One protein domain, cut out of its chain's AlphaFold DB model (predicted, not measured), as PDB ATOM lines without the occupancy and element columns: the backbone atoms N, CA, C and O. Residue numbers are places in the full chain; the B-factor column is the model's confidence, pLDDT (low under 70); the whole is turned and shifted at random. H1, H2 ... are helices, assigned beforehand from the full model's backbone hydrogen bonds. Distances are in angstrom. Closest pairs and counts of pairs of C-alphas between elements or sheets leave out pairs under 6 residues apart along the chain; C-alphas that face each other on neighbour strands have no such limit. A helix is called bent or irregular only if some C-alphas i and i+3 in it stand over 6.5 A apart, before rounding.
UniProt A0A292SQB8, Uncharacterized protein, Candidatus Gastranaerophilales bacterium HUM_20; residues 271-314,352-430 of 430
ATOM      1  N   GLN A 271     -11.227 -31.421 168.222       95.38
ATOM      2  CA  GLN A 271     -10.226 -30.954 167.254       95.38
ATOM      3  C   GLN A 271     -10.666 -29.692 166.501       95.38
ATOM      4  O   GLN A 271      -9.911 -28.732 166.420       95.38
ATOM      5  N   ASN A 272     -11.904 -29.654 166.009       97.38
ATOM      6  CA  ASN A 272     -12.416 -28.488 165.293       97.38
ATOM      7  C   ASN A 272     -12.478 -27.223 166.160       97.38
ATOM      8  O   ASN A 272     -12.274 -26.126 165.652       97.38
ATOM      9  N   VAL A 273     -12.742 -27.369 167.463       98.31
ATOM     10  CA  VAL A 273     -12.716 -26.240 168.402       98.31
ATOM     11  C   VAL A 273     -11.274 -25.824 168.675       98.31
ATOM     12  O   VAL A 273     -11.000 -24.630 168.659       98.31
ATOM     13  N   LYS A 274     -10.345 -26.779 168.850       97.62
ATOM     14  CA  LYS A 274      -8.908 -26.490 168.993       97.62
ATOM     15  C   LYS A 274      -8.396 -25.674 167.812       97.62
ATOM     16  O   LYS A 274      -7.818 -24.616 168.032       97.62
ATOM     17  N   ASP A 275      -8.653 -26.136 166.589       98.31
ATOM     18  CA  ASP A 275      -8.258 -25.454 165.354       98.31
ATOM     19  C   ASP A 275      -8.782 -24.007 165.317       98.31
ATOM     20  O   ASP A 275      -8.004 -23.082 165.104       98.31
ATOM     21  N   SER A 276     -10.072 -23.787 165.598       98.25
ATOM     22  CA  SER A 276     -10.655 -22.436 165.586       98.25
ATOM     23  C   SER A 276     -10.165 -21.545 166.731       98.25
ATOM     24  O   SER A 276     -10.017 -20.342 166.541       98.25
ATOM     25  N   VAL A 277      -9.898 -22.099 167.919       97.88
ATOM     26  CA  VAL A 277      -9.277 -21.347 169.027       97.88
ATOM     27  C   VAL A 277      -7.851 -20.944 168.650       97.88
ATOM     28  O   VAL A 277      -7.446 -19.819 168.930       97.88
ATOM     29  N   MET A 278      -7.101 -21.829 167.992       97.69
ATOM     30  CA  MET A 278      -5.763 -21.511 167.504       97.69
ATOM     31  C   MET A 278      -5.802 -20.439 166.417       97.69
ATOM     32  O   MET A 278      -5.026 -19.500 166.518       97.69
ATOM     33  N   ASP A 279      -6.724 -20.503 165.448       96.88
ATOM     34  CA  ASP A 279      -6.880 -19.429 164.451       96.88
ATOM     35  C   ASP A 279      -7.209 -18.088 165.117       96.88
ATOM     36  O   ASP A 279      -6.631 -17.056 164.770       96.88
ATOM     37  N   PHE A 280      -8.078 -18.116 166.135       94.88
ATOM     38  CA  PHE A 280      -8.450 -16.929 166.897       94.88
ATOM     39  C   PHE A 280      -7.225 -16.300 167.559       94.88
ATOM     40  O   PHE A 280      -6.992 -15.098 167.409       94.88
ATOM     41  N   VAL A 281      -6.430 -17.107 168.266       93.62
ATOM     42  CA  VAL A 281      -5.218 -16.657 168.964       93.62
ATOM     43  C   VAL A 281      -4.135 -16.237 167.975       93.62
ATOM     44  O   VAL A 281      -3.488 -15.216 168.184       93.62
ATOM     45  N   PHE A 282      -3.966 -16.962 166.871       91.50
ATOM     46  CA  PHE A 282      -3.012 -16.620 165.821       91.50
ATOM     47  C   PHE A 282      -3.347 -15.258 165.199       91.50
ATOM     48  O   PHE A 282      -2.468 -14.418 165.041       91.50
ATOM     49  N   ASN A 283      -4.631 -15.004 164.922       89.00
ATOM     50  CA  ASN A 283      -5.082 -13.764 164.297       89.00
ATOM     51  C   ASN A 283      -5.128 -12.555 165.246       89.00
ATOM     52  O   ASN A 283      -4.976 -11.425 164.784       89.00
ATOM     53  N   ARG A 284      -5.421 -12.758 166.539       85.19
ATOM     54  CA  ARG A 284      -5.702 -11.660 167.492       85.19
ATOM     55  C   ARG A 284      -4.711 -11.521 168.631       85.19
ATOM     56  O   ARG A 284      -4.727 -10.498 169.312       85.19
ATOM     57  N   GLY A 285      -3.857 -12.511 168.827       86.00
ATOM     58  CA  GLY A 285      -2.939 -12.564 169.947       86.00
ATOM     59  C   GLY A 285      -3.590 -13.062 171.235       86.00
ATOM     60  O   GLY A 285      -4.811 -13.153 171.397       86.00
ATOM     61  N   GLU A 286      -2.724 -13.393 172.178       84.19
ATOM     62  CA  GLU A 286      -3.078 -14.083 173.418       84.19
ATOM     63  C   GLU A 286      -3.757 -13.166 174.419       84.19
ATOM     64  O   GLU A 286      -4.725 -13.573 175.051       84.19
ATOM     65  N   THR A 287      -3.340 -11.901 174.496       83.38
ATOM     66  CA  THR A 287      -3.975 -10.903 175.367       83.38
ATOM     67  C   THR A 287      -5.459 -10.731 175.040       83.38
ATOM     68  O   THR A 287      -6.295 -10.630 175.933       83.38
ATOM     69  N   MET A 288      -5.808 -10.728 173.749       85.44
ATOM     70  CA  MET A 288      -7.201 -10.646 173.306       85.44
ATOM     71  C   MET A 288      -7.997 -11.894 173.688       85.44
ATOM     72  O   MET A 288      -9.163 -11.792 174.067       85.44
ATOM     73  N   PHE A 289      -7.369 -13.065 173.610       91.06
ATOM     74  CA  PHE A 289      -7.968 -14.321 174.039       91.06
ATOM     75  C   PHE A 289      -8.178 -14.367 175.559       91.06
ATOM     76  O   PHE A 289      -9.288 -14.645 176.008       91.06
ATOM     77  N   GLU A 290      -7.157 -14.025 176.344       88.88
ATOM     78  CA  GLU A 290      -7.191 -13.995 177.808       88.88
ATOM     79  C   GLU A 290      -8.262 -13.032 178.340       88.88
ATOM     80  O   GLU A 290      -9.073 -13.402 179.195       88.88
ATOM     81  N   ASN A 291      -8.332 -11.823 177.774       87.12
ATOM     82  CA  ASN A 291      -9.307 -10.806 178.170       87.12
ATOM     83  C   ASN A 291     -10.744 -11.157 177.769       87.12
ATOM     84  O   ASN A 291     -11.699 -10.572 178.290       87.12
ATOM     85  N   HIS A 292     -10.939 -12.140 176.888       91.31
ATOM     86  CA  HIS A 292     -12.261 -12.628 176.527       91.31
ATOM     87  C   HIS A 292     -12.796 -13.615 177.581       91.31
ATOM     88  O   HIS A 292     -13.116 -14.768 177.289       91.31
ATOM     89  N   SER A 293     -12.965 -13.149 178.821       89.88
ATOM     90  CA  SER A 293     -13.275 -13.979 179.998       89.88
ATOM     91  C   SER A 293     -14.466 -14.931 179.814       89.88
ATOM     92  O   SER A 293     -14.401 -16.093 180.214       89.88
ATOM     93  N   GLY A 294     -15.537 -14.484 179.149       91.44
ATOM     94  CA  GLY A 294     -16.698 -15.328 178.840       91.44
ATOM     95  C   GLY A 294     -16.411 -16.456 177.838       91.44
ATOM     96  O   GLY A 294     -17.017 -17.519 177.934       91.44
ATOM     97  N   PHE A 295     -15.493 -16.245 176.892       95.25
ATOM     98  CA  PHE A 295     -15.043 -17.268 175.945       95.25
ATOM     99  C   PHE A 295     -14.118 -18.269 176.645       95.25
ATOM    100  O   PHE A 295     -14.364 -19.473 176.600       95.25
ATOM    101  N   VAL A 296     -13.134 -17.770 177.399       94.44
ATOM    102  CA  VAL A 296     -12.209 -18.589 178.198       94.44
ATOM    103  C   VAL A 296     -12.954 -19.448 179.224       94.44
ATOM    104  O   VAL A 296     -12.683 -20.641 179.337       94.44
ATOM    105  N   SER A 297     -13.925 -18.884 179.947       92.50
ATOM    106  CA  SER A 297     -14.734 -19.617 180.933       92.50
ATOM    107  C   SER A 297     -15.565 -20.739 180.290       92.50
ATOM    108  O   SER A 297     -15.641 -21.853 180.817       92.50
ATOM    109  N   ALA A 298     -16.126 -20.488 179.104       93.44
ATOM    110  CA  ALA A 298     -16.850 -21.500 178.341       93.44
ATOM    111  C   ALA A 298     -15.922 -22.644 177.883       93.44
ATOM    112  O   ALA A 298     -16.258 -23.816 178.043       93.44
ATOM    113  N   LEU A 299     -14.703 -22.333 177.420       94.94
ATOM    114  CA  LEU A 299     -13.699 -23.352 177.082       94.94
ATOM    115  C   LEU A 299     -13.268 -24.175 178.308       94.94
ATOM    116  O   LEU A 299     -13.188 -25.400 178.215       94.94
ATOM    117  N   LYS A 300     -13.036 -23.524 179.457       93.69
ATOM    118  CA  LYS A 300     -12.671 -24.175 180.732       93.69
ATOM    119  C   LYS A 300     -13.728 -25.170 181.206       93.69
ATOM    120  O   LYS A 300     -13.390 -26.243 181.700       93.69
ATOM    121  N   SER A 301     -14.999 -24.806 181.064       89.19
ATOM    122  CA  SER A 301     -16.139 -25.627 181.490       89.19
ATOM    123  C   SER A 301     -16.559 -26.684 180.464       89.19
ATOM    124  O   SER A 301     -17.353 -27.561 180.797       89.19
ATOM    125  N   GLY A 302     -16.018 -26.639 179.241       91.06
ATOM    126  CA  GLY A 302     -16.429 -27.519 178.145       91.06
ATOM    127  C   GLY A 302     -17.763 -27.128 177.502       91.06
ATOM    128  O   GLY A 302     -18.309 -27.903 176.716       91.06
ATOM    129  N   ASP A 303     -18.290 -25.936 177.799       94.19
ATOM    130  CA  ASP A 303     -19.458 -25.372 177.123       94.19
ATOM    131  C   ASP A 303     -19.052 -24.813 175.749       94.19
ATOM    132  O   ASP A 303     -18.906 -23.607 175.524       94.19
ATOM    133  N   TYR A 304     -18.825 -25.727 174.804       96.50
ATOM    134  CA  TYR A 304     -18.383 -25.363 173.462       96.50
ATOM    135  C   TYR A 304     -19.446 -24.587 172.682       96.50
ATOM    136  O   TYR A 304     -19.089 -23.839 171.779       96.50
ATOM    137  N   SER A 305     -20.731 -24.711 173.027       94.62
ATOM    138  CA  SER A 305     -21.795 -23.945 172.369       94.62
ATOM    139  C   SER A 305     -21.642 -22.455 172.667       94.62
ATOM    140  O   SER A 305     -21.439 -21.645 171.753       94.62
ATOM    141  N   SER A 306     -21.560 -22.126 173.959       94.25
ATOM    142  CA  SER A 306     -21.264 -20.777 174.439       94.25
ATOM    143  C   SER A 306     -19.927 -20.248 173.939       94.25
ATOM    144  O   SER A 306     -19.814 -19.044 173.689       94.25
ATOM    145  N   ALA A 307     -18.903 -21.103 173.864       96.88
ATOM    146  CA  ALA A 307     -17.566 -20.703 173.441       96.88
ATOM    147  C   ALA A 307     -17.558 -20.301 171.960       96.88
ATOM    148  O   ALA A 307     -17.118 -19.204 171.623       96.88
ATOM    149  N   ILE A 308     -18.117 -21.144 171.087       97.88
ATOM    150  CA  ILE A 308     -18.183 -20.889 169.643       97.88
ATOM    151  C   ILE A 308     -19.034 -19.650 169.352       97.88
ATOM    152  O   ILE A 308     -18.637 -18.804 168.554       97.88
ATOM    153  N   ALA A 309     -20.162 -19.477 170.048       96.31
ATOM    154  CA  ALA A 309     -21.002 -18.291 169.889       96.31
ATOM    155  C   ALA A 309     -20.277 -16.976 170.253       96.31
ATOM    156  O   ALA A 309     -20.702 -15.906 169.812       96.31
ATOM    157  N   LYS A 310     -19.178 -17.041 171.017       96.12
ATOM    158  CA  LYS A 310     -18.346 -15.893 171.420       96.12
ATOM    159  C   LYS A 310     -17.114 -15.678 170.531       96.12
ATOM    160  O   LYS A 310     -16.383 -14.722 170.751       96.12
ATOM    161  N   MET A 311     -16.910 -16.467 169.475       95.19
ATOM    162  CA  MET A 311     -15.853 -16.231 168.470       95.19
ATOM    163  C   MET A 311     -16.198 -15.072 167.502       95.19
ATOM    164  O   MET A 311     -15.817 -15.075 166.337       95.19
ATOM    165  N   ASN A 312     -16.950 -14.068 167.959       91.31
ATOM    166  CA  ASN A 312     -17.516 -12.998 167.132       91.31
ATOM    167  C   ASN A 312     -16.802 -11.644 167.284       91.31
ATOM    168  O   ASN A 312     -17.289 -10.636 166.769       91.31
ATOM    169  N   VAL A 313     -15.661 -11.595 167.969       84.38
ATOM    170  CA  VAL A 313     -14.844 -10.377 168.087       84.38
ATOM    171  C   VAL A 313     -14.096 -10.129 166.778       84.38
ATOM    172  O   VAL A 313     -13.323 -10.968 166.333       84.38
ATOM    173  N   ASP A 314     -14.257  -8.968 166.150       81.31
ATOM    174  CA  ASP A 314     -13.949  -8.737 164.723       81.31
ATOM    175  C   ASP A 314     -13.145  -7.459 164.423       81.31
ATOM    176  O   ASP A 314     -13.101  -7.014 163.282       81.31
ATOM    177  N   LEU A 352     -13.365  -4.592 159.824       92.12
ATOM    178  CA  LEU A 352     -13.168  -4.919 158.406       92.12
ATOM    179  C   LEU A 352     -14.009  -6.131 158.010       92.12
ATOM    180  O   LEU A 352     -14.090  -7.099 158.772       92.12
ATOM    181  N   SER A 353     -14.544  -6.142 156.787       94.94
ATOM    182  CA  SER A 353     -15.369  -7.265 156.312       94.94
ATOM    183  C   SER A 353     -14.587  -8.581 156.265       94.94
ATOM    184  O   SER A 353     -15.128  -9.651 156.555       94.94
ATOM    185  N   GLY A 354     -13.283  -8.508 155.980       92.69
ATOM    186  CA  GLY A 354     -12.382  -9.658 155.995       92.69
ATOM    187  C   GLY A 354     -12.185 -10.273 157.386       92.69
ATOM    188  O   GLY A 354     -11.995 -11.484 157.493       92.69
ATOM    189  N   LEU A 355     -12.273  -9.479 158.463       92.44
ATOM    190  CA  LEU A 355     -12.194 -10.000 159.834       92.44
ATOM    191  C   LEU A 355     -13.463 -10.774 160.190       92.44
ATOM    192  O   LEU A 355     -13.363 -11.884 160.714       92.44
ATOM    193  N   ASP A 356     -14.632 -10.244 159.827       96.12
ATOM    194  CA  ASP A 356     -15.905 -10.959 159.954       96.12
ATOM    195  C   ASP A 356     -15.924 -12.238 159.107       96.12
ATOM    196  O   ASP A 356     -16.368 -13.281 159.581       96.12
ATOM    197  N   LYS A 357     -15.376 -12.205 157.884       95.75
ATOM    198  CA  LYS A 357     -15.218 -13.407 157.046       95.75
ATOM    199  C   LYS A 357     -14.432 -14.503 157.773       95.75
ATOM    200  O   LYS A 357     -14.849 -15.659 157.786       95.75
ATOM    201  N   ARG A 358     -13.316 -14.134 158.415       95.38
ATOM    202  CA  ARG A 358     -12.486 -15.070 159.191       95.38
ATOM    203  C   ARG A 358     -13.197 -15.561 160.452       95.38
ATOM    204  O   ARG A 358     -13.140 -16.749 160.741       95.38
ATOM    205  N   ARG A 359     -13.935 -14.697 161.161       96.62
ATOM    206  CA  ARG A 359     -14.772 -15.129 162.299       96.62
ATOM    207  C   ARG A 359     -15.851 -16.118 161.868       96.62
ATOM    208  O   ARG A 359     -16.103 -17.101 162.557       96.62
ATOM    209  N   LEU A 360     -16.461 -15.897 160.704       97.06
ATOM    210  CA  LEU A 360     -17.454 -16.815 160.162       97.06
ATOM    211  C   LEU A 360     -16.838 -18.183 159.841       97.06
ATOM    212  O   LEU A 360     -17.450 -19.203 160.159       97.06
ATOM    213  N   TYR A 361     -15.619 -18.206 159.290       96.56
ATOM    214  CA  TYR A 361     -14.842 -19.433 159.096       96.56
ATOM    215  C   TYR A 361     -14.583 -20.162 160.421       96.56
ATOM    216  O   TYR A 361     -14.882 -21.353 160.511       96.56
ATOM    217  N   GLU A 362     -14.093 -19.467 161.453       97.81
ATOM    218  CA  GLU A 362     -13.815 -20.057 162.771       97.81
ATOM    219  C   GLU A 362     -15.070 -20.669 163.399       97.81
ATOM    220  O   GLU A 362     -15.042 -21.828 163.829       97.81
ATOM    221  N   ILE A 363     -16.177 -19.916 163.402       98.25
ATOM    222  CA  ILE A 363     -17.472 -20.366 163.922       98.25
ATOM    223  C   ILE A 363     -17.939 -21.601 163.152       98.25
ATOM    224  O   ILE A 363     -18.302 -22.611 163.756       98.25
ATOM    225  N   SER A 364     -17.900 -21.546 161.821       97.25
ATOM    226  CA  SER A 364     -18.275 -22.653 160.940       97.25
ATOM    227  C   SER A 364     -17.438 -23.905 161.198       97.25
ATOM    228  O   SER A 364     -17.986 -24.994 161.384       97.25
ATOM    229  N   HIS A 365     -16.110 -23.763 161.245       97.62
ATOM    230  CA  HIS A 365     -15.205 -24.891 161.445       97.62
ATOM    231  C   HIS A 365     -15.417 -25.523 162.815       97.62
ATOM    232  O   HIS A 365     -15.617 -26.734 162.876       97.62
ATOM    233  N   ALA A 366     -15.498 -24.726 163.884       98.06
ATOM    234  CA  ALA A 366     -15.744 -25.231 165.231       98.06
ATOM    235  C   ALA A 366     -17.120 -25.903 165.362       98.06
ATOM    236  O   ALA A 366     -17.254 -26.914 166.049       98.06
ATOM    237  N   SER A 367     -18.136 -25.401 164.652       97.50
ATOM    238  CA  SER A 367     -19.503 -25.944 164.673       97.50
ATOM    239  C   SER A 367     -19.626 -27.350 164.085       97.50
ATOM    240  O   SER A 367     -20.647 -28.013 164.298       97.50
ATOM    241  N   LYS A 368     -18.598 -27.848 163.382       95.81
ATOM    242  CA  LYS A 368     -18.569 -29.221 162.854       95.81
ATOM    243  C   LYS A 368     -18.747 -30.279 163.945       95.81
ATOM    244  O   LYS A 368     -19.294 -31.335 163.647       95.81
ATOM    245  N   ILE A 369     -18.412 -29.976 165.206       95.38
ATOM    246  CA  ILE A 369     -18.643 -30.883 166.347       95.38
ATOM    247  C   ILE A 369     -20.117 -31.272 166.531       95.38
ATOM    248  O   ILE A 369     -20.410 -32.303 167.129       95.38
ATOM    249  N   TYR A 370     -21.046 -30.466 166.009       93.75
ATOM    250  CA  TYR A 370     -22.482 -30.714 166.104       93.75
ATOM    251  C   TYR A 370     -23.045 -31.516 164.926       93.75
ATOM    252  O   TYR A 370     -24.258 -31.716 164.861       93.75
ATOM    253  N   ASN A 371     -22.208 -31.965 163.981       91.19
ATOM    254  CA  ASN A 371     -22.615 -32.784 162.831       91.19
ATOM    255  C   ASN A 371     -23.836 -32.201 162.092       91.19
ATOM    256  O   ASN A 371     -24.802 -32.893 161.775       91.19
ATOM    257  N   GLY A 372     -23.827 -30.882 161.893       89.00
ATOM    258  CA  GLY A 372     -24.908 -30.143 161.245       89.00
ATOM    259  C   GLY A 372     -26.066 -29.729 162.162       89.00
ATOM    260  O   GLY A 372     -26.806 -28.826 161.779       89.00
ATOM    261  N   LYS A 373     -26.220 -30.267 163.376       92.38
ATOM    262  CA  LYS A 373     -27.233 -29.822 164.361       92.38
ATOM    263  C   LYS A 373     -26.730 -28.633 165.189       92.38
ATOM    264  O   LYS A 373     -26.625 -28.709 166.407       92.38
ATOM    265  N   ILE A 374     -26.356 -27.561 164.495       94.69
ATOM    266  CA  ILE A 374     -25.723 -26.379 165.091       94.69
ATOM    267  C   ILE A 374     -26.709 -25.669 166.044       94.69
ATOM    268  O   ILE A 374     -27.807 -25.338 165.596       94.69
ATOM    269  N   PRO A 375     -26.325 -25.413 167.310       95.19
ATOM    270  CA  PRO A 375     -27.107 -24.635 168.270       95.19
ATOM    271  C   PRO A 375     -27.531 -23.246 167.772       95.19
ATOM    272  O   PRO A 375     -26.777 -22.552 167.084       95.19
ATOM    273  N   ASP A 376     -28.715 -22.796 168.196       95.62
ATOM    274  CA  ASP A 376     -29.298 -21.517 167.768       95.62
ATOM    275  C   ASP A 376     -28.442 -20.306 168.147       95.62
ATOM    276  O   ASP A 376     -28.342 -19.350 167.377       95.62
ATOM    277  N   GLU A 377     -27.785 -20.330 169.308       96.31
ATOM    278  CA  GLU A 377     -26.909 -19.232 169.731       96.31
ATOM    279  C   GLU A 377     -25.686 -19.073 168.820       96.31
ATOM    280  O   GLU A 377     -25.292 -17.948 168.499       96.31
ATOM    281  N   ILE A 378     -25.140 -20.189 168.327       97.75
ATOM    282  CA  ILE A 378     -24.053 -20.190 167.351       97.75
ATOM    283  C   ILE A 378     -24.567 -19.647 166.022       97.75
ATOM    284  O   ILE A 378     -23.942 -18.758 165.447       97.75
ATOM    285  N   MET A 379     -25.721 -20.129 165.551       97.75
ATOM    286  CA  MET A 379     -26.314 -19.654 164.296       97.75
ATOM    287  C   MET A 379     -26.643 -18.160 164.347       97.75
ATOM    288  O   MET A 379     -26.396 -17.441 163.379       97.75
ATOM    289  N   LYS A 380     -27.141 -17.664 165.484       97.75
ATOM    290  CA  LYS A 380     -27.389 -16.236 165.711       97.75
ATOM    291  C   LYS A 380     -26.089 -15.436 165.683       97.75
ATOM    292  O   LYS A 380     -26.042 -14.382 165.050       97.75
ATOM    293  N   SER A 381     -25.041 -15.934 166.337       97.69
ATOM    294  CA  SER A 381     -23.724 -15.292 166.319       97.69
ATOM    295  C   SER A 381     -23.143 -15.233 164.904       97.69
ATOM    296  O   SER A 381     -22.786 -14.155 164.432       97.69
ATOM    297  N   ALA A 382     -23.176 -16.349 164.173       98.19
ATOM    298  CA  ALA A 382     -22.747 -16.420 162.781       98.19
ATOM    299  C   ALA A 382     -23.532 -15.469 161.865       98.19
ATOM    300  O   ALA A 382     -22.939 -14.768 161.048       98.19
ATOM    301  N   GLN A 383     -24.858 -15.397 162.023       98.12
ATOM    302  CA  GLN A 383     -25.694 -14.477 161.252       98.12
ATOM    303  C   GLN A 383     -25.341 -13.011 161.536       98.12
ATOM    304  O   GLN A 383     -25.342 -12.193 160.616       98.12
ATOM    305  N   ASN A 384     -25.029 -12.673 162.789       97.75
ATOM    306  CA  ASN A 384     -24.603 -11.327 163.161       97.75
ATOM    307  C   ASN A 384     -23.246 -10.976 162.539       97.75
ATOM    308  O   ASN A 384     -23.130  -9.910 161.940       97.75
ATOM    309  N   VAL A 385     -22.268 -11.883 162.621       97.81
ATOM    310  CA  VAL A 385     -20.945 -11.740 161.985       97.81
ATOM    311  C   VAL A 385     -21.090 -11.546 160.474       97.81
ATOM    312  O   VAL A 385     -20.545 -10.600 159.919       97.81
ATOM    313  N   TYR A 386     -21.902 -12.372 159.810       98.12
ATOM    314  CA  TYR A 386     -22.186 -12.240 158.379       98.12
ATOM    315  C   TYR A 386     -22.803 -10.874 158.024       98.12
ATOM    316  O   TYR A 386     -22.341 -10.182 157.115       98.12
ATOM    317  N   ASN A 387     -23.842 -10.459 158.758       97.50
ATOM    318  CA  ASN A 387     -24.523  -9.185 158.514       97.50
ATOM    319  C   ASN A 387     -23.582  -7.990 158.698       97.50
ATOM    320  O   ASN A 387     -23.676  -7.010 157.956       97.50
ATOM    321  N   ARG A 388     -22.706  -8.072 159.700       96.62
ATOM    322  CA  ARG A 388     -21.716  -7.049 160.018       96.62
ATOM    323  C   ARG A 388     -20.597  -7.004 158.980       96.62
ATOM    324  O   ARG A 388     -20.242  -5.910 158.550       96.62
ATOM    325  N   GLY A 389     -20.174  -8.155 158.461       96.88
ATOM    326  CA  GLY A 389     -19.216  -8.224 157.362       96.88
ATOM    327  C   GLY A 389     -19.718  -7.498 156.114       96.88
ATOM    328  O   GLY A 389     -18.993  -6.687 155.547       96.88
ATOM    329  N   LEU A 390     -20.988  -7.692 155.737       97.50
ATOM    330  CA  LEU A 390     -21.605  -6.934 154.639       97.50
ATOM    331  C   LEU A 390     -21.683  -5.428 154.920       97.50
ATOM    332  O   LEU A 390     -21.497  -4.613 154.018       97.50
ATOM    333  N   TYR A 391     -21.962  -5.051 156.167       97.00
ATOM    334  CA  TYR A 391     -21.986  -3.651 156.570       97.00
ATOM    335  C   TYR A 391     -20.599  -3.010 156.438       97.00
ATOM    336  O   TYR A 391     -20.471  -1.978 155.781       97.00
ATOM    337  N   PHE A 392     -19.544  -3.635 156.964       96.81
ATOM    338  CA  PHE A 392     -18.190  -3.103 156.813       96.81
ATOM    339  C   PHE A 392     -17.689  -3.152 155.375       96.81
ATOM    340  O   PHE A 392     -16.967  -2.245 154.986       96.81
ATOM    341  N   MET A 393     -18.150  -4.104 154.562       96.81
ATOM    342  CA  MET A 393     -17.856  -4.130 153.129       96.81
ATOM    343  C   MET A 393     -18.366  -2.872 152.423       96.81
ATOM    344  O   MET A 393     -17.636  -2.275 151.637       96.81
ATOM    345  N   SER A 394     -19.583  -2.416 152.743       96.75
ATOM    346  CA  SER A 394     -20.083  -1.142 152.202       96.75
ATOM    347  C   SER A 394     -19.241   0.058 152.652       96.75
ATOM    348  O   SER A 394     -18.922   0.913 151.834       96.75
ATOM    349  N   ILE A 395     -18.790   0.082 153.912       96.88
ATOM    350  CA  ILE A 395     -17.921   1.151 154.429       96.88
ATOM    351  C   ILE A 395     -16.533   1.112 153.771       96.88
ATOM    352  O   ILE A 395     -15.943   2.152 153.484       96.88
ATOM    353  N   GLU A 396     -15.991  -0.078 153.521       96.00
ATOM    354  CA  GLU A 396     -14.745  -0.264 152.779       96.00
ATOM    355  C   GLU A 396     -14.885   0.246 151.338       96.00
ATOM    356  O   GLU A 396     -13.949   0.860 150.823       96.00
ATOM    357  N   THR A 397     -16.046   0.067 150.702       96.56
ATOM    358  CA  THR A 397     -16.345   0.649 149.386       96.56
ATOM    359  C   THR A 397     -16.466   2.171 149.423       96.56
ATOM    360  O   THR A 397     -15.891   2.832 148.558       96.56
ATOM    361  N   ASP A 398     -17.151   2.739 150.422       96.31
ATOM    362  CA  ASP A 398     -17.239   4.197 150.609       96.31
ATOM    363  C   ASP A 398     -15.842   4.817 150.739       96.31
ATOM    364  O   ASP A 398     -15.540   5.829 150.120       96.31
ATOM    365  N   ASN A 399     -14.953   4.151 151.479       95.62
ATOM    366  CA  ASN A 399     -13.570   4.582 151.682       95.62
ATOM    367  C   ASN A 399     -12.616   4.225 150.525       95.62
ATOM    368  O   ASN A 399     -11.408   4.426 150.651       95.62
ATOM    369  N   GLY A 400     -13.109   3.648 149.423       94.75
ATOM    370  CA  GLY A 400     -12.291   3.268 148.265       94.75
ATOM    371  C   GLY A 400     -11.340   2.083 148.488       94.75
ATOM    372  O   GLY A 400     -10.513   1.799 147.623       94.75
ATOM    373  N   LEU A 401     -11.458   1.369 149.613       92.75
ATOM    374  CA  LEU A 401     -10.698   0.141 149.895       92.75
ATOM    375  C   LEU A 401     -11.178  -1.029 149.025       92.75
ATOM    376  O   LEU A 401     -10.390  -1.896 148.654       92.75
ATOM    377  N   ILE A 402     -12.465  -1.030 148.674       95.00
ATOM    378  CA  ILE A 402     -13.056  -1.895 147.650       95.00
ATOM    379  C   ILE A 402     -13.527  -0.989 146.518       95.00
ATOM    380  O   ILE A 402     -14.293  -0.054 146.745       95.00
ATOM    381  N   LYS A 403     -13.095  -1.260 145.283       96.12
ATOM    382  CA  LYS A 403     -13.544  -0.465 144.135       96.12
ATOM    383  C   LYS A 403     -15.060  -0.608 143.942       96.12
ATOM    384  O   LYS A 403     -15.600  -1.708 144.057       96.12
ATOM    385  N   LYS A 404     -15.747   0.499 143.636       94.50
ATOM    386  CA  LYS A 404     -17.218   0.541 143.503       94.50
ATOM    387  C   LYS A 404     -17.752  -0.430 142.444       94.50
ATOM    388  O   LYS A 404     -18.778  -1.062 142.667       94.50
ATOM    389  N   ASP A 405     -17.043  -0.581 141.332       95.81
ATOM    390  CA  ASP A 405     -17.353  -1.523 140.249       95.81
ATOM    391  C   ASP A 405     -17.141  -2.996 140.648       95.81
ATOM    392  O   ASP A 405     -17.828  -3.878 140.139       95.81
ATOM    393  N   ALA A 406     -16.248  -3.268 141.603       96.00
ATOM    394  CA  ALA A 406     -15.999  -4.608 142.131       96.00
ATOM    395  C   ALA A 406     -16.966  -5.024 143.258       96.00
ATOM    396  O   ALA A 406     -17.086  -6.217 143.537       96.00
ATOM    397  N   TYR A 407     -17.663  -4.078 143.902       95.62
ATOM    398  CA  TYR A 407     -18.462  -4.332 145.111       95.62
ATOM    399  C   TYR A 407     -19.476  -5.474 144.950       95.62
ATOM    400  O   TYR A 407     -19.552  -6.351 145.808       95.62
ATOM    401  N   LEU A 408     -20.228  -5.505 143.843       95.88
ATOM    402  CA  LEU A 408     -21.239  -6.546 143.620       95.88
ATOM    403  C   LEU A 408     -20.618  -7.945 143.493       95.88
ATOM    404  O   LEU A 408     -21.161  -8.897 144.053       95.88
ATOM    405  N   ASN A 409     -19.465  -8.061 142.830       96.31
ATOM    406  CA  ASN A 409     -18.751  -9.333 142.693       96.31
ATOM    407  C   ASN A 409     -18.180  -9.789 144.041       96.31
ATOM    408  O   ASN A 409     -18.410 -10.925 144.451       96.31
ATOM    409  N   VAL A 410     -17.533  -8.884 144.784       95.94
ATOM    410  CA  VAL A 410     -16.989  -9.178 146.122       95.94
ATOM    411  C   VAL A 410     -18.102  -9.604 147.089       95.94
ATOM    412  O   VAL A 410     -17.945 -10.570 147.838       95.94
ATOM    413  N   LYS A 411     -19.261  -8.937 147.043       96.62
ATOM    414  CA  LYS A 411     -20.442  -9.310 147.835       96.62
ATOM    415  C   LYS A 411     -20.981 -10.688 147.440       96.62
ATOM    416  O   LYS A 411     -21.334 -11.474 148.320       96.62
ATOM    417  N   ALA A 412     -21.046 -10.992 146.143       96.31
ATOM    418  CA  ALA A 412     -21.504 -12.289 145.650       96.31
ATOM    419  C   ALA A 412     -20.579 -13.431 146.106       96.31
ATOM    420  O   ALA A 412     -21.064 -14.437 146.629       96.31
ATOM    421  N   GLU A 413     -19.261 -13.246 146.004       95.81
ATOM    422  CA  GLU A 413     -18.260 -14.197 146.506       95.81
ATOM    423  C   GLU A 413     -18.378 -14.393 148.022       95.81
ATOM    424  O   GLU A 413     -18.423 -15.525 148.510       95.81
ATOM    425  N   TYR A 414     -18.518 -13.300 148.781       96.00
ATOM    426  CA  TYR A 414     -18.724 -13.360 150.229       96.00
ATOM    427  C   TYR A 414     -19.984 -14.157 150.596       96.00
ATOM    428  O   TYR A 414     -19.937 -15.017 151.476       96.00
ATOM    429  N   ASN A 415     -21.097 -13.928 149.892       96.69
ATOM    430  CA  ASN A 415     -22.341 -14.677 150.073       96.69
ATOM    431  C   ASN A 415     -22.176 -16.169 149.755       96.69
ATOM    432  O   ASN A 415     -22.661 -17.013 150.512       96.69
ATOM    433  N   GLN A 416     -21.492 -16.501 148.658       96.38
ATOM    434  CA  GLN A 416     -21.246 -17.883 148.256       96.38
ATOM    435  C   GLN A 416     -20.409 -18.626 149.304       96.38
ATOM    436  O   GLN A 416     -20.753 -19.741 149.706       96.38
ATOM    437  N   GLU A 417     -19.336 -18.001 149.784       95.19
ATOM    438  CA  GLU A 417     -18.476 -18.580 150.812       95.19
ATOM    439  C   GLU A 417     -19.202 -18.730 152.154       95.19
ATOM    440  O   GLU A 417     -19.163 -19.810 152.748       95.19
ATOM    441  N   ALA A 418     -19.926 -17.697 152.596       95.69
ATOM    442  CA  ALA A 418     -20.720 -17.727 153.823       95.69
ATOM    443  C   ALA A 418     -21.788 -18.834 153.788       95.69
ATOM    444  O   ALA A 418     -21.959 -19.578 154.756       95.69
ATOM    445  N   SER A 419     -22.468 -18.989 152.647       94.94
ATOM    446  CA  SER A 419     -23.430 -20.069 152.423       94.94
ATOM    447  C   SER A 419     -22.773 -21.442 152.552       94.94
ATOM    448  O   SER A 419     -23.276 -22.305 153.273       94.94
ATOM    449  N   LYS A 420     -21.609 -21.638 151.916       95.06
ATOM    450  CA  LYS A 420     -20.865 -22.904 151.963       95.06
ATOM    451  C   LYS A 420     -20.402 -23.256 153.379       95.06
ATOM    452  O   LYS A 420     -20.494 -24.415 153.765       95.06
ATOM    453  N   MET A 421     -19.927 -22.275 154.148       93.81
ATOM    454  CA  MET A 421     -19.445 -22.472 155.521       93.81
ATOM    455  C   MET A 421     -20.527 -23.066 156.439       93.81
ATOM    456  O   MET A 421     -20.264 -23.989 157.204       93.81
ATOM    457  N   LEU A 422     -21.770 -22.595 156.325       92.69
ATOM    458  CA  LEU A 422     -22.871 -23.019 157.200       92.69
ATOM    459  C   LEU A 422     -23.955 -23.814 156.469       92.69
ATOM    460  O   LEU A 422     -25.105 -23.831 156.908       92.69
ATOM    461  N   ASN A 423     -23.598 -24.494 155.374       91.25
ATOM    462  CA  ASN A 423     -24.484 -25.366 154.592       91.25
ATOM    463  C   ASN A 423     -25.833 -24.706 154.236       91.25
ATOM    464  O   ASN A 423     -26.894 -25.301 154.419       91.25
ATOM    465  N   GLY A 424     -25.801 -23.447 153.795       92.44
ATOM    466  CA  GLY A 424     -26.981 -22.683 153.378       92.44
ATOM    467  C   GLY A 424     -27.894 -22.211 154.515       92.44
ATOM    468  O   GLY A 424     -28.976 -21.699 154.248       92.44
ATOM    469  N   LYS A 425     -27.490 -22.358 155.784       93.06
ATOM    470  CA  LYS A 425     -28.331 -21.998 156.942       93.06
ATOM    471  C   LYS A 425     -28.365 -20.504 157.271       93.06
ATOM    472  O   LYS A 425     -29.145 -20.093 158.128       93.06
ATOM    473  N   LEU A 426     -27.515 -19.699 156.637       95.88
ATOM    474  CA  LEU A 426     -27.535 -18.247 156.794       95.88
ATOM    475  C   LEU A 426     -28.633 -17.618 155.937       95.88
ATOM    476  O   LEU A 426     -28.841 -17.988 154.783       95.88
ATOM    477  N   LYS A 427     -29.282 -16.591 156.482       96.38
ATOM    478  CA  LYS A 427     -30.168 -15.704 155.728       96.38
ATOM    479  C   LYS A 427     -29.307 -14.710 154.955       96.38
ATOM    480  O   LYS A 427     -28.861 -13.708 155.519       96.38
ATOM    481  N   LEU A 428     -29.038 -15.026 153.690       94.25
ATOM    482  CA  LEU A 428     -28.213 -14.188 152.825       94.25
ATOM    483  C   LEU A 428     -28.971 -12.932 152.385       94.25
ATOM    484  O   LEU A 428     -30.177 -12.977 152.138       94.25
ATOM    485  N   LYS A 429     -28.255 -11.816 152.257       88.56
ATOM    486  CA  LYS A 429     -28.770 -10.579 151.667       88.56
ATOM    487  C   LYS A 429     -28.378 -10.530 150.194       88.56
ATOM    488  O   LYS A 429     -27.184 -10.567 149.883       88.56
ATOM    489  N   GLN A 430     -29.386 -10.457 149.325       74.38
ATOM    490  CA  GLN A 430     -29.202 -10.221 147.890       74.38
ATOM    491  C   GLN A 430     -28.572  -8.853 147.651       74.38
ATOM    492  O   GLN A 430     -28.834  -7.919 148.449       74.38
TER     493      GLN A 430
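This is residues 271 to 314 and 352 to 430 of the 430 residues of an uncharacterized protein of Candidatus Gastranaerophilales bacterium HUM_20 (UniProt A0A292SQB8). Three long helices, H5, H6 and H7, make an up-and-down bundle; H1 packs on H5 away from H6 and H7, and the short helices H2, H3 and H4 gather toward one end of the long axis, where H4 packs on H5 and H6. The opposite end is the turn between H6 and H7, and after H7 the final residues 422 to 430 fold back. The 123 printed residues include seven named helices, H1 to H7 in chain order, and no named strand; the class is all helix. The whole is compact, with a radius of gyration of the C-alphas of 14.7 A and spans of 47 by 32 by 19 A.

H1, residues 271 to 284, begins at C-alpha 271 (-10.226, -30.954, 167.254) and is 19.8 A long. H2 is residues 286 to 291, H3 residues 293 to 301 and H4 residues 304 to 309. After the cut, H5, residues 353 to 370, is 26.4 A long and begins at C-alpha 353 (-15.369, -7.265, 156.312). H5 is neither bent nor irregular, but only just: C-alphas 366 and 369 are 6.4 A apart. H6, residues 376 to 398, is the longest helix, at 33.2 A. H7, residues 407 to 421, is 20.9 A long and ends at C-alpha 421 (-19.445, -22.472, 155.521).

H5 is the hub, touching four other helices. H5 and H6 form a helical hairpin at a shallow tilt of 16 degrees; their closest C-alphas, of Ser 353 and Gly 389, are 4.1 A apart. H6 and H7 form another, closest at the C-alphas of Thr 397 and Tyr 407, 6.9 A. With residues 357 to 365 alone, H5 touches H7, running the same way; the closest C-alphas are those of Ser 364 and Met 421, 5.5 A. With residues 362 to 369 alone, H5 touches H1, opposite ways at 19 degrees, a shallow tilt; the C-alphas of Val 273 and Ala 366 come closest, 4.5 A. H4 touches H6 residues 377 to 382 alone, closest at the C-alphas of Ala 309 and Ile 378, 4.4 A. H3 and H4 are a helical hairpin, with the C-alphas of Phe 295 and Ala 307 closest, at 4.9 A. H2 only just touches H1, and only at the corner, with 3 pairs of C-alphas within 8 A, the closest those of Val 281 and Phe 289, 6.2 A. H1 is apart from H6 and H7. Every O i to N i+4 pair is within hydrogen-bond range in H1, H2, H3, H4, H6 and H7, and 11 of 14 in H5.

The two C-alphas farthest apart, of Ser 301 and Asp 405, are 47.8 A apart. Residues 315 to 351 are not printed, and C-alphas 314 and 352 are 7.4 A apart across this cut. Of the links printed whole, none is long. The mean pLDDT of the printed part is 94.4, and no printed residue is under 70.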